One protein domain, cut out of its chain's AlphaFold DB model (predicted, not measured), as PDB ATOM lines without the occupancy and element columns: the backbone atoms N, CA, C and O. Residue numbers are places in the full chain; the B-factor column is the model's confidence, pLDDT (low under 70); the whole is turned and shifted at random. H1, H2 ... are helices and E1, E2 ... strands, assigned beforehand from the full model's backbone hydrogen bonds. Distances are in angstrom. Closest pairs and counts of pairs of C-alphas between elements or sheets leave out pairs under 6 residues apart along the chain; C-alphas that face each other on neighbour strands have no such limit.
ATOM      1  N   ASP A   9     274.066 407.739 202.552       91.81
ATOM      2  CA  ASP A   9     275.180 406.948 203.074       91.81
ATOM      3  C   ASP A   9     275.821 406.019 202.029       91.81
ATOM      4  O   ASP A   9     276.975 405.628 202.201       91.81
ATOM      5  N   GLU A  10     275.134 405.742 200.918       94.94
ATOM      6  CA  GLU A  10     275.678 404.998 199.774       94.94
ATOM      7  C   GLU A  10     276.405 405.908 198.762       94.94
ATOM      8  O   GLU A  10     277.030 405.431 197.809       94.94
ATOM      9  N   LEU A  11     276.356 407.232 198.950       95.06
ATOM     10  CA  LEU A  11     276.991 408.188 198.047       95.06
ATOM     11  C   LEU A  11     278.513 408.214 198.222       95.06
ATOM     12  O   LEU A  11     279.042 408.431 199.312       95.06
ATOM     13  N   VAL A  12     279.233 408.069 197.111       96.12
ATOM     14  CA  VAL A  12     280.696 407.979 197.097       96.12
ATOM     15  C   VAL A  12     281.323 409.374 196.956       96.12
ATOM     16  O   VAL A  12     281.082 410.044 195.946       96.12
ATOM     17  N   PRO A  13     282.174 409.823 197.903       95.25
ATOM     18  CA  PRO A  13     282.873 411.103 197.808       95.25
ATOM     19  C   PRO A  13     283.653 411.269 196.499       95.25
ATOM     20  O   PRO A  13     284.354 410.364 196.051       95.25
ATOM     21  N   GLY A  14     283.542 412.443 195.880       94.50
ATOM     22  CA  GLY A  14     284.197 412.768 194.612       94.50
ATOM     23  C   GLY A  14     283.490 412.237 193.361       94.50
ATOM     24  O   GLY A  14     283.857 412.649 192.259       94.50
ATOM     25  N   LYS A  15     282.465 411.386 193.491       97.06
ATOM     26  CA  LYS A  15     281.650 410.928 192.355       97.06
ATOM     27  C   LYS A  15     280.499 411.882 192.056       97.06
ATOM     28  O   LYS A  15     280.042 412.625 192.929       97.06
ATOM     29  N   TRP A  16     280.054 411.857 190.805       97.38
ATOM     30  CA  TRP A  16     278.945 412.657 190.289       97.38
ATOM     31  C   TRP A  16     277.650 411.854 190.269       97.38
ATOM     32  O   TRP A  16     277.671 410.650 190.027       97.38
ATOM     33  N   TYR A  17     276.529 412.526 190.509       96.62
ATOM     34  CA  TYR A  17     275.203 411.919 190.534       96.62
ATOM     35  C   TYR A  17     274.198 412.786 189.779       96.62
ATOM     36  O   TYR A  17     274.245 414.019 189.856       96.62
ATOM     37  N   ALA A  18     273.278 412.118 189.086       95.75
ATOM     38  CA  ALA A  18     272.070 412.721 188.547       95.75
ATOM     39  C   ALA A  18     271.060 412.875 189.688       95.75
ATOM     40  O   ALA A  18     270.799 411.936 190.442       95.75
ATOM     41  N   VAL A  19     270.518 414.076 189.835       94.56
ATOM     42  CA  VAL A  19     269.652 414.488 190.937       94.56
ATOM     43  C   VAL A  19     268.354 415.045 190.372       94.56
ATOM     44  O   VAL A  19     268.388 415.952 189.545       94.56
ATOM     45  N   LYS A  20     267.213 414.569 190.870       92.31
ATOM     46  CA  LYS A  20     265.902 415.146 190.545       92.31
ATOM     47  C   LYS A  20     265.310 415.806 191.775       92.31
ATOM     48  O   LYS A  20     264.744 415.134 192.629       92.31
ATOM     49  N   TYR A  21     265.461 417.122 191.875       88.62
ATOM     50  CA  TYR A  21     265.002 417.865 193.042       88.62
ATOM     51  C   TYR A  21     263.473 417.836 193.150       88.62
ATOM     52  O   TYR A  21     262.780 418.420 192.323       88.62
ATOM     53  N   ASP A  22     262.948 417.185 194.188       85.06
ATOM     54  CA  ASP A  22     261.514 417.193 194.483       85.06
ATOM     55  C   ASP A  22     261.228 417.950 195.795       85.06
ATOM     56  O   ASP A  22     261.266 417.374 196.892       85.06
ATOM     57  N   PRO A  23     260.934 419.264 195.724       78.50
ATOM     58  CA  PRO A  23     260.672 420.077 196.908       78.50
ATOM     59  C   PRO A  23     259.391 419.674 197.649       78.50
ATOM     60  O   PRO A  23     259.203 420.093 198.793       78.50
ATOM     61  N   SER A  24     258.516 418.863 197.046       81.06
ATOM     62  CA  SER A  24     257.248 418.429 197.648       81.06
ATOM     63  C   SER A  24     257.465 417.592 198.909       81.06
ATOM     64  O   SER A  24     256.646 417.633 199.827       81.06
ATOM     65  N   HIS A  25     258.598 416.888 198.988       72.19
ATOM     66  CA  HIS A  25     258.976 416.054 200.131       72.19
ATOM     67  C   HIS A  25     259.755 416.812 201.217       72.19
ATOM     68  O   HIS A  25     260.063 416.250 202.270       72.19
ATOM     69  N   LEU A  26     260.096 418.084 200.985       78.00
ATOM     70  CA  LEU A  26     260.843 418.891 201.943       78.00
ATOM     71  C   LEU A  26     259.909 419.680 202.866       78.00
ATOM     72  O   LEU A  26     258.881 420.197 202.424       78.00
ATOM     73  N   PRO A  27     260.288 419.864 204.146       81.88
ATOM     74  CA  PRO A  27     259.600 420.821 205.002       81.88
ATOM     75  C   PRO A  27     259.710 422.227 204.398       81.88
ATOM     76  O   PRO A  27     260.760 422.569 203.855       81.88
ATOM     77  N   ASP A  28     258.675 423.061 204.550       84.62
ATOM     78  CA  ASP A  28     258.562 424.366 203.869       84.62
ATOM     79  C   ASP A  28     259.816 425.239 203.974       84.62
ATOM     80  O   ASP A  28     260.269 425.802 202.985       84.62
ATOM     81  N   ARG A  29     260.459 425.265 205.148       82.56
ATOM     82  CA  ARG A  29     261.707 426.012 205.393       82.56
ATOM     83  C   ARG A  29     262.909 425.595 204.523       82.56
ATOM     84  O   ARG A  29     263.931 426.266 204.568       82.56
ATOM     85  N   ARG A  30     262.838 424.453 203.830       77.38
ATOM     86  CA  ARG A  30     263.873 423.915 202.925       77.38
ATOM     87  C   ARG A  30     263.412 423.854 201.467       77.38
ATOM     88  O   ARG A  30     264.193 423.457 200.606       77.38
ATOM     89  N   LYS A  31     262.163 424.222 201.168       80.50
ATOM     90  CA  LYS A  31     261.710 424.348 199.781       80.50
ATOM     91  C   LYS A  31     262.501 425.477 199.115       80.50
ATOM     92  O   LYS A  31     262.625 426.557 199.681       80.50
ATOM     93  N   GLY A  32     263.081 425.199 197.952       79.44
ATOM     94  CA  GLY A  32     264.002 426.105 197.258       79.44
ATOM     95  C   GLY A  32     265.455 426.066 197.758       79.44
ATOM     96  O   GLY A  32     266.303 426.732 197.168       79.44
ATOM     97  N   ASP A  33     265.780 425.284 198.798       83.94
ATOM     98  CA  ASP A  33     267.174 425.035 199.179       83.94
ATOM     99  C   ASP A  33     267.835 424.102 198.157       83.94
ATOM    100  O   ASP A  33     267.676 422.880 198.191       83.94
ATOM    101  N   VAL A  34     268.590 424.709 197.246       83.75
ATOM    102  CA  VAL A  34     269.377 424.032 196.207       83.75
ATOM    103  C   VAL A  34     270.841 423.834 196.620       83.75
ATOM    104  O   VAL A  34     271.720 423.639 195.776       83.75
ATOM    105  N   GLY A  35     271.133 423.882 197.924       86.75
ATOM    106  CA  GLY A  35     272.443 423.530 198.457       86.75
ATOM    107  C   GLY A  35     272.825 422.086 198.118       86.75
ATOM    108  O   GLY A  35     271.974 421.199 198.034       86.75
ATOM    109  N   VAL A  36     274.129 421.827 197.961       86.88
ATOM    110  CA  VAL A  36     274.659 420.511 197.545       86.88
ATOM    111  C   VAL A  36     274.129 419.380 198.428       86.88
ATOM    112  O   VAL A  36     273.626 418.385 197.919       86.88
ATOM    113  N   SER A  37     274.168 419.548 199.753       87.38
ATOM    114  CA  SER A  37     273.689 418.528 200.693       87.38
ATOM    115  C   SER A  37     272.188 418.262 200.578       87.38
ATOM    116  O   SER A  37     271.746 417.152 200.854       87.38
ATOM    117  N   THR A  38     271.384 419.266 200.217       89.94
ATOM    118  CA  THR A  38     269.938 419.104 200.004       89.94
ATOM    119  C   THR A  38     269.670 418.382 198.697       89.94
ATOM    120  O   THR A  38     268.942 417.398 198.711       89.94
ATOM    121  N   LEU A  39     270.344 418.775 197.619       91.75
ATOM    122  CA  LEU A  39     270.229 418.127 196.316       91.75
ATOM    123  C   LEU A  39     270.654 416.653 196.340       91.75
ATOM    124  O   LEU A  39     269.941 415.815 195.805       91.75
ATOM    125  N   LEU A  40     271.749 416.297 197.016       92.94
ATOM    126  CA  LEU A  40     272.221 414.904 197.071       92.94
ATOM    127  C   LEU A  40     271.225 413.926 197.721       92.94
ATOM    128  O   LEU A  40     271.302 412.732 197.464       92.94
ATOM    129  N   ARG A  41     270.250 414.410 198.504       91.31
ATOM    130  CA  ARG A  41     269.151 413.573 199.032       91.31
ATOM    131  C   ARG A  41     268.196 413.073 197.950       91.31
ATOM    132  O   ARG A  41     267.412 412.172 198.215       91.31
ATOM    133  N   PHE A  42     268.260 413.672 196.767       93.06
ATOM    134  CA  PHE A  42     267.434 413.356 195.611       93.06
ATOM    135  C   PHE A  42     268.256 412.759 194.463       93.06
ATOM    136  O   PHE A  42     267.880 412.879 193.295       93.06
ATOM    137  N   ALA A  43     269.415 412.167 194.768       94.44
ATOM    138  CA  ALA A  43     270.195 411.426 193.789       94.44
ATOM    139  C   ALA A  43     269.387 410.221 193.287       94.44
ATOM    140  O   ALA A  43     268.853 409.458 194.087       94.44
ATOM    141  N   ILE A  44     269.295 410.067 191.969       94.31
ATOM    142  CA  ILE A  44     268.512 409.016 191.301       94.31
ATOM    143  C   ILE A  44     269.370 408.115 190.408       94.31
ATOM    144  O   ILE A  44     268.953 407.006 190.095       94.31
ATOM    145  N   ALA A  45     270.573 408.558 190.022       95.06
ATOM    146  CA  ALA A  45     271.527 407.734 189.284       95.06
ATOM    147  C   ALA A  45     272.981 408.149 189.553       95.06
ATOM    148  O   ALA A  45     273.274 409.311 189.850       95.06
ATOM    149  N   GLY A  46     273.890 407.183 189.435       95.06
ATOM    150  CA  GLY A  46     275.327 407.298 189.676       95.06
ATOM    151  C   GLY A  46     275.868 406.022 190.339       95.06
ATOM    152  O   GLY A  46     275.125 405.048 190.465       95.06
ATOM    153  N   PRO A  47     277.131 406.005 190.796       97.25
ATOM    154  CA  PRO A  47     278.134 407.057 190.649       97.25
ATOM    155  C   PRO A  47     278.635 407.199 189.209       97.25
ATOM    156  O   PRO A  47     278.928 406.215 188.539       97.25
ATOM    157  N   PHE A  48     278.829 408.440 188.776       97.06
ATOM    158  CA  PHE A  48     279.481 408.786 187.517       97.06
ATOM    159  C   PHE A  48     280.876 409.368 187.765       97.06
ATOM    160  O   PHE A  48     281.144 409.991 188.798       97.06
ATOM    161  N   ASP A  49     281.766 409.191 186.790       95.75
ATOM    162  CA  ASP A  49     283.142 409.695 186.858       95.75
ATOM    163  C   ASP A  49     283.266 411.186 186.516       95.75
ATOM    164  O   ASP A  49     284.271 411.813 186.849       95.75
ATOM    165  N   SER A  50     282.254 411.778 185.877       96.69
ATOM    166  CA  SER A  50     282.258 413.185 185.477       96.69
ATOM    167  C   SER A  50     280.857 413.794 185.467       96.69
ATOM    168  O   SER A  50     279.852 413.087 185.383       96.69
ATOM    169  N   GLU A  51     280.806 415.127 185.507       96.25
ATOM    170  CA  GLU A  51     279.570 415.898 185.352       96.25
ATOM    171  C   GLU A  51     278.866 415.583 184.027       96.25
ATOM    172  O   GLU A  51     277.660 415.364 184.005       96.25
ATOM    173  N   ALA A  52     279.632 415.487 182.935       95.75
ATOM    174  CA  ALA A  52     279.106 415.205 181.604       95.75
ATOM    175  C   ALA A  52     278.453 413.818 181.509       95.75
ATOM    176  O   ALA A  52     277.414 413.683 180.874       95.75
ATOM    177  N   ALA A  53     279.019 412.799 182.166       95.81
ATOM    178  CA  ALA A  53     278.414 411.467 182.207       95.81
ATOM    179  C   ALA A  53     277.091 411.464 182.994       95.81
ATOM    180  O   ALA A  53     276.118 410.855 182.562       95.81
ATOM    181  N   ALA A  54     277.035 412.195 184.112       95.06
ATOM    182  CA  ALA A  54     275.800 412.360 184.876       95.06
ATOM    183  C   ALA A  54     274.735 413.159 184.104       95.06
ATOM    184  O   ALA A  54     273.550 412.855 184.203       95.06
ATOM    185  N   ALA A  55     275.149 414.165 183.329       93.81
ATOM    186  CA  ALA A  55     274.252 414.942 182.478       93.81
ATOM    187  C   ALA A  55     273.710 414.094 181.318       93.81
ATOM    188  O   ALA A  55     272.505 414.090 181.086       93.81
ATOM    189  N   GLY A  56     274.576 413.309 180.667       94.25
ATOM    190  CA  GLY A  56     274.194 412.408 179.579       94.25
ATOM    191  C   GLY A  56     273.162 411.357 179.994       94.25
ATOM    192  O   GLY A  56     272.315 410.977 179.194       94.25
ATOM    193  N   TRP A  57     273.147 410.955 181.269       94.81
ATOM    194  CA  TRP A  57     272.093 410.082 181.786       94.81
ATOM    195  C   TRP A  57     270.690 410.703 181.648       94.81
ATOM    196  O   TRP A  57     269.744 409.988 181.327       94.81
ATOM    197  N   PHE A  58     270.539 412.024 181.826       92.62
ATOM    198  CA  PHE A  58     269.255 412.711 181.618       92.62
ATOM    199  C   PHE A  58     268.854 412.799 180.143       92.62
ATOM    200  O   PHE A  58     267.659 412.817 179.851       92.62
ATOM    201  N   ASP A  59     269.822 412.839 179.226       90.75
ATOM    202  CA  ASP A  59     269.543 412.812 177.786       90.75
ATOM    203  C   ASP A  59     268.929 411.465 177.374       90.75
ATOM    204  O   ASP A  59     268.007 411.426 176.556       90.75
ATOM    205  N   GLU A  60     269.405 410.373 177.982       90.56
ATOM    206  CA  GLU A  60     268.854 409.021 177.818       90.56
ATOM    207  C   GLU A  60     267.526 408.833 178.572       90.56
ATOM    208  O   GLU A  60     266.651 408.106 178.105       90.56
ATOM    209  N   HIS A  61     267.348 409.525 179.703       90.56
ATOM    210  CA  HIS A  61     266.191 409.405 180.594       90.56
ATOM    211  C   HIS A  61     265.427 410.734 180.714       90.56
ATOM    212  O   HIS A  61     265.293 411.322 181.794       90.56
ATOM    213  N   GLN A  62     264.899 411.214 179.583       85.38
ATOM    214  CA  GLN A  62     264.251 412.533 179.482       85.38
ATOM    215  C   GLN A  62     263.058 412.714 180.439       85.38
ATOM    216  O   GLN A  62     262.726 413.839 180.802       85.38
ATOM    217  N   GLU A  63     262.445 411.625 180.909       86.06
ATOM    218  CA  GLU A  63     261.373 411.633 181.920       86.06
ATOM    219  C   GLU A  63     261.806 412.177 183.303       86.06
ATOM    220  O   GLU A  63     260.976 412.592 184.125       86.06
ATOM    221  N   PHE A  64     263.113 412.187 183.575       84.75
ATOM    222  CA  PHE A  64     263.708 412.773 184.773       84.75
ATOM    223  C   PHE A  64     264.374 414.129 184.501       84.75
ATOM    224  O   PHE A  64     264.712 414.819 185.463       84.75
ATOM    225  N   GLY A  65     264.520 414.519 183.230       78.25
ATOM    226  CA  GLY A  65     265.041 415.816 182.797       78.25
ATOM    227  C   GLY A  65     264.088 416.992 183.072       78.25
ATOM    228  O   GLY A  65     262.927 416.807 183.440       78.25
ATOM    229  N   GLY A  66     264.576 418.225 182.885       84.25
ATOM    230  CA  GLY A  66     263.776 419.458 182.985       84.25
ATOM    231  C   GLY A  66     264.230 420.425 184.084       84.25
ATOM    232  O   GLY A  66     265.379 420.398 184.511       84.25
ATOM    233  N   GLU A  67     263.318 421.290 184.545       83.50
ATOM    234  CA  GLU A  67     263.603 422.397 185.487       83.50
ATOM    235  C   GLU A  67     264.224 421.944 186.823       83.50
ATOM    236  O   GLU A  67     264.933 422.708 187.477       83.50
ATOM    237  N   HIS A  68     263.995 420.692 187.222       84.50
ATOM    238  CA  HIS A  68     264.468 420.132 188.491       84.50
ATOM    239  C   HIS A  68     265.578 419.082 188.335       84.50
ATOM    240  O   HIS A  68     265.956 418.430 189.314       84.50
ATOM    241  N   ALA A  69     266.088 418.900 187.117       91.00
ATOM    242  CA  ALA A  69     267.214 418.022 186.852       91.00
ATOM    243  C   ALA A  69     268.525 418.744 187.177       91.00
ATOM    244  O   ALA A  69     268.816 419.832 186.676       91.00
ATOM    245  N   HIS A  70     269.333 418.126 188.027       93.44
ATOM    246  CA  HIS A  70     270.623 418.647 188.446       93.44
ATOM    247  C   HIS A  70     271.686 417.557 188.390       93.44
ATOM    248  O   HIS A  70     271.409 416.374 188.555       93.44
ATOM    249  N   VAL A  71     272.937 417.980 188.250       94.62
ATOM    250  CA  VAL A  71     274.112 417.133 188.454       94.62
ATOM    251  C   VAL A  71     274.910 417.662 189.636       94.62
ATOM    252  O   VAL A  71     275.153 418.872 189.765       94.62
ATOM    253  N   ARG A  72     275.275 416.769 190.559       95.94
ATOM    254  CA  ARG A  72     276.021 417.141 191.765       95.94
ATOM    255  C   ARG A  72     277.107 416.135 192.094       95.94
ATOM    256  O   ARG A  72     276.878 414.930 192.086       95.94
ATOM    257  N   GLN A  73     278.281 416.665 192.419       96.06
ATOM    258  CA  GLN A  73     279.381 415.894 192.975       96.06
ATOM    259  C   GLN A  73     279.223 415.778 194.491       96.06
ATOM    260  O   GLN A  73     278.910 416.763 195.166       96.06
ATOM    261  N   VAL A  74     279.481 414.593 195.036       95.06
ATOM    262  CA  VAL A  74     279.586 414.396 196.484       95.06
ATOM    263  C   VAL A  74     280.868 415.077 196.974       95.06
ATOM    264  O   VAL A  74     281.950 414.733 196.487       95.06
ATOM    265  N   PRO A  75     280.799 416.029 197.924       92.19
ATOM    266  CA  PRO A  75     281.991 416.684 198.447       92.19
ATOM    267  C   PRO A  75     282.969 415.675 199.052       92.19
ATOM    268  O   PRO A  75     282.576 414.796 199.817       92.19
TER     269      PRO A  75
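What this domain is: This is residues 9 to 75 of the 79 residues of an uncharacterized protein of Planctomyces sp. SH-PL14 (UniProt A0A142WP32). A small antiparallel sheet, order E2, E1, E3, is covered by H2 on one face and the short H1 on the other: three layers. The compact printed part has 67 residues, with E1, H1, E2, H2, E3 along the chain; the class is mixed, with under half of the residues in named elements. The radius of gyration of the C-alphas is 11.5 A; the spans are 33 by 26 by 15 A.

How they stand to each other: E1, residues 16 to 20, is antiparallel to E2, residues 43 to 48, with N 18 and O 45 2.9 A apart, and to E3, residues 69 to 73, with N 19 and O 70 2.8 A apart. H1, residues 36 to 42, is on the sheet; its closest C-alpha pair with E1 is Val 19 and Phe 42, 5.3 A. H2, residues 51 to 60, is on the opposite face, over E1; the closest C-alphas are Ala 18 and Ala 54, 5.2 A. E2, H2, E3 form a split strand-helix-strand unit, E1 between its strands, with a right-handed crossover. Within hydrogen-bond range are 1 of 3 O i to N i+4 pairs in H1, beside 3 of 4 to N i+3, and 5 of 6 in H2.

Where its parts are: E1, 13.3 A, begins at C-alpha 16 (278.945, 412.657, 190.289). H1 spans 10.4 A, E2 11.5 A and H2 14.8 A. E3, 13.8 A, ends at C-alpha 73 (279.381, 415.894, 192.975).

The domain as a whole: The farthest C-alphas, Asp 28 and Asp 49, are 33.3 A apart. The E1 to H1 link is long; the printed part has no cut and no printed residue is under 70.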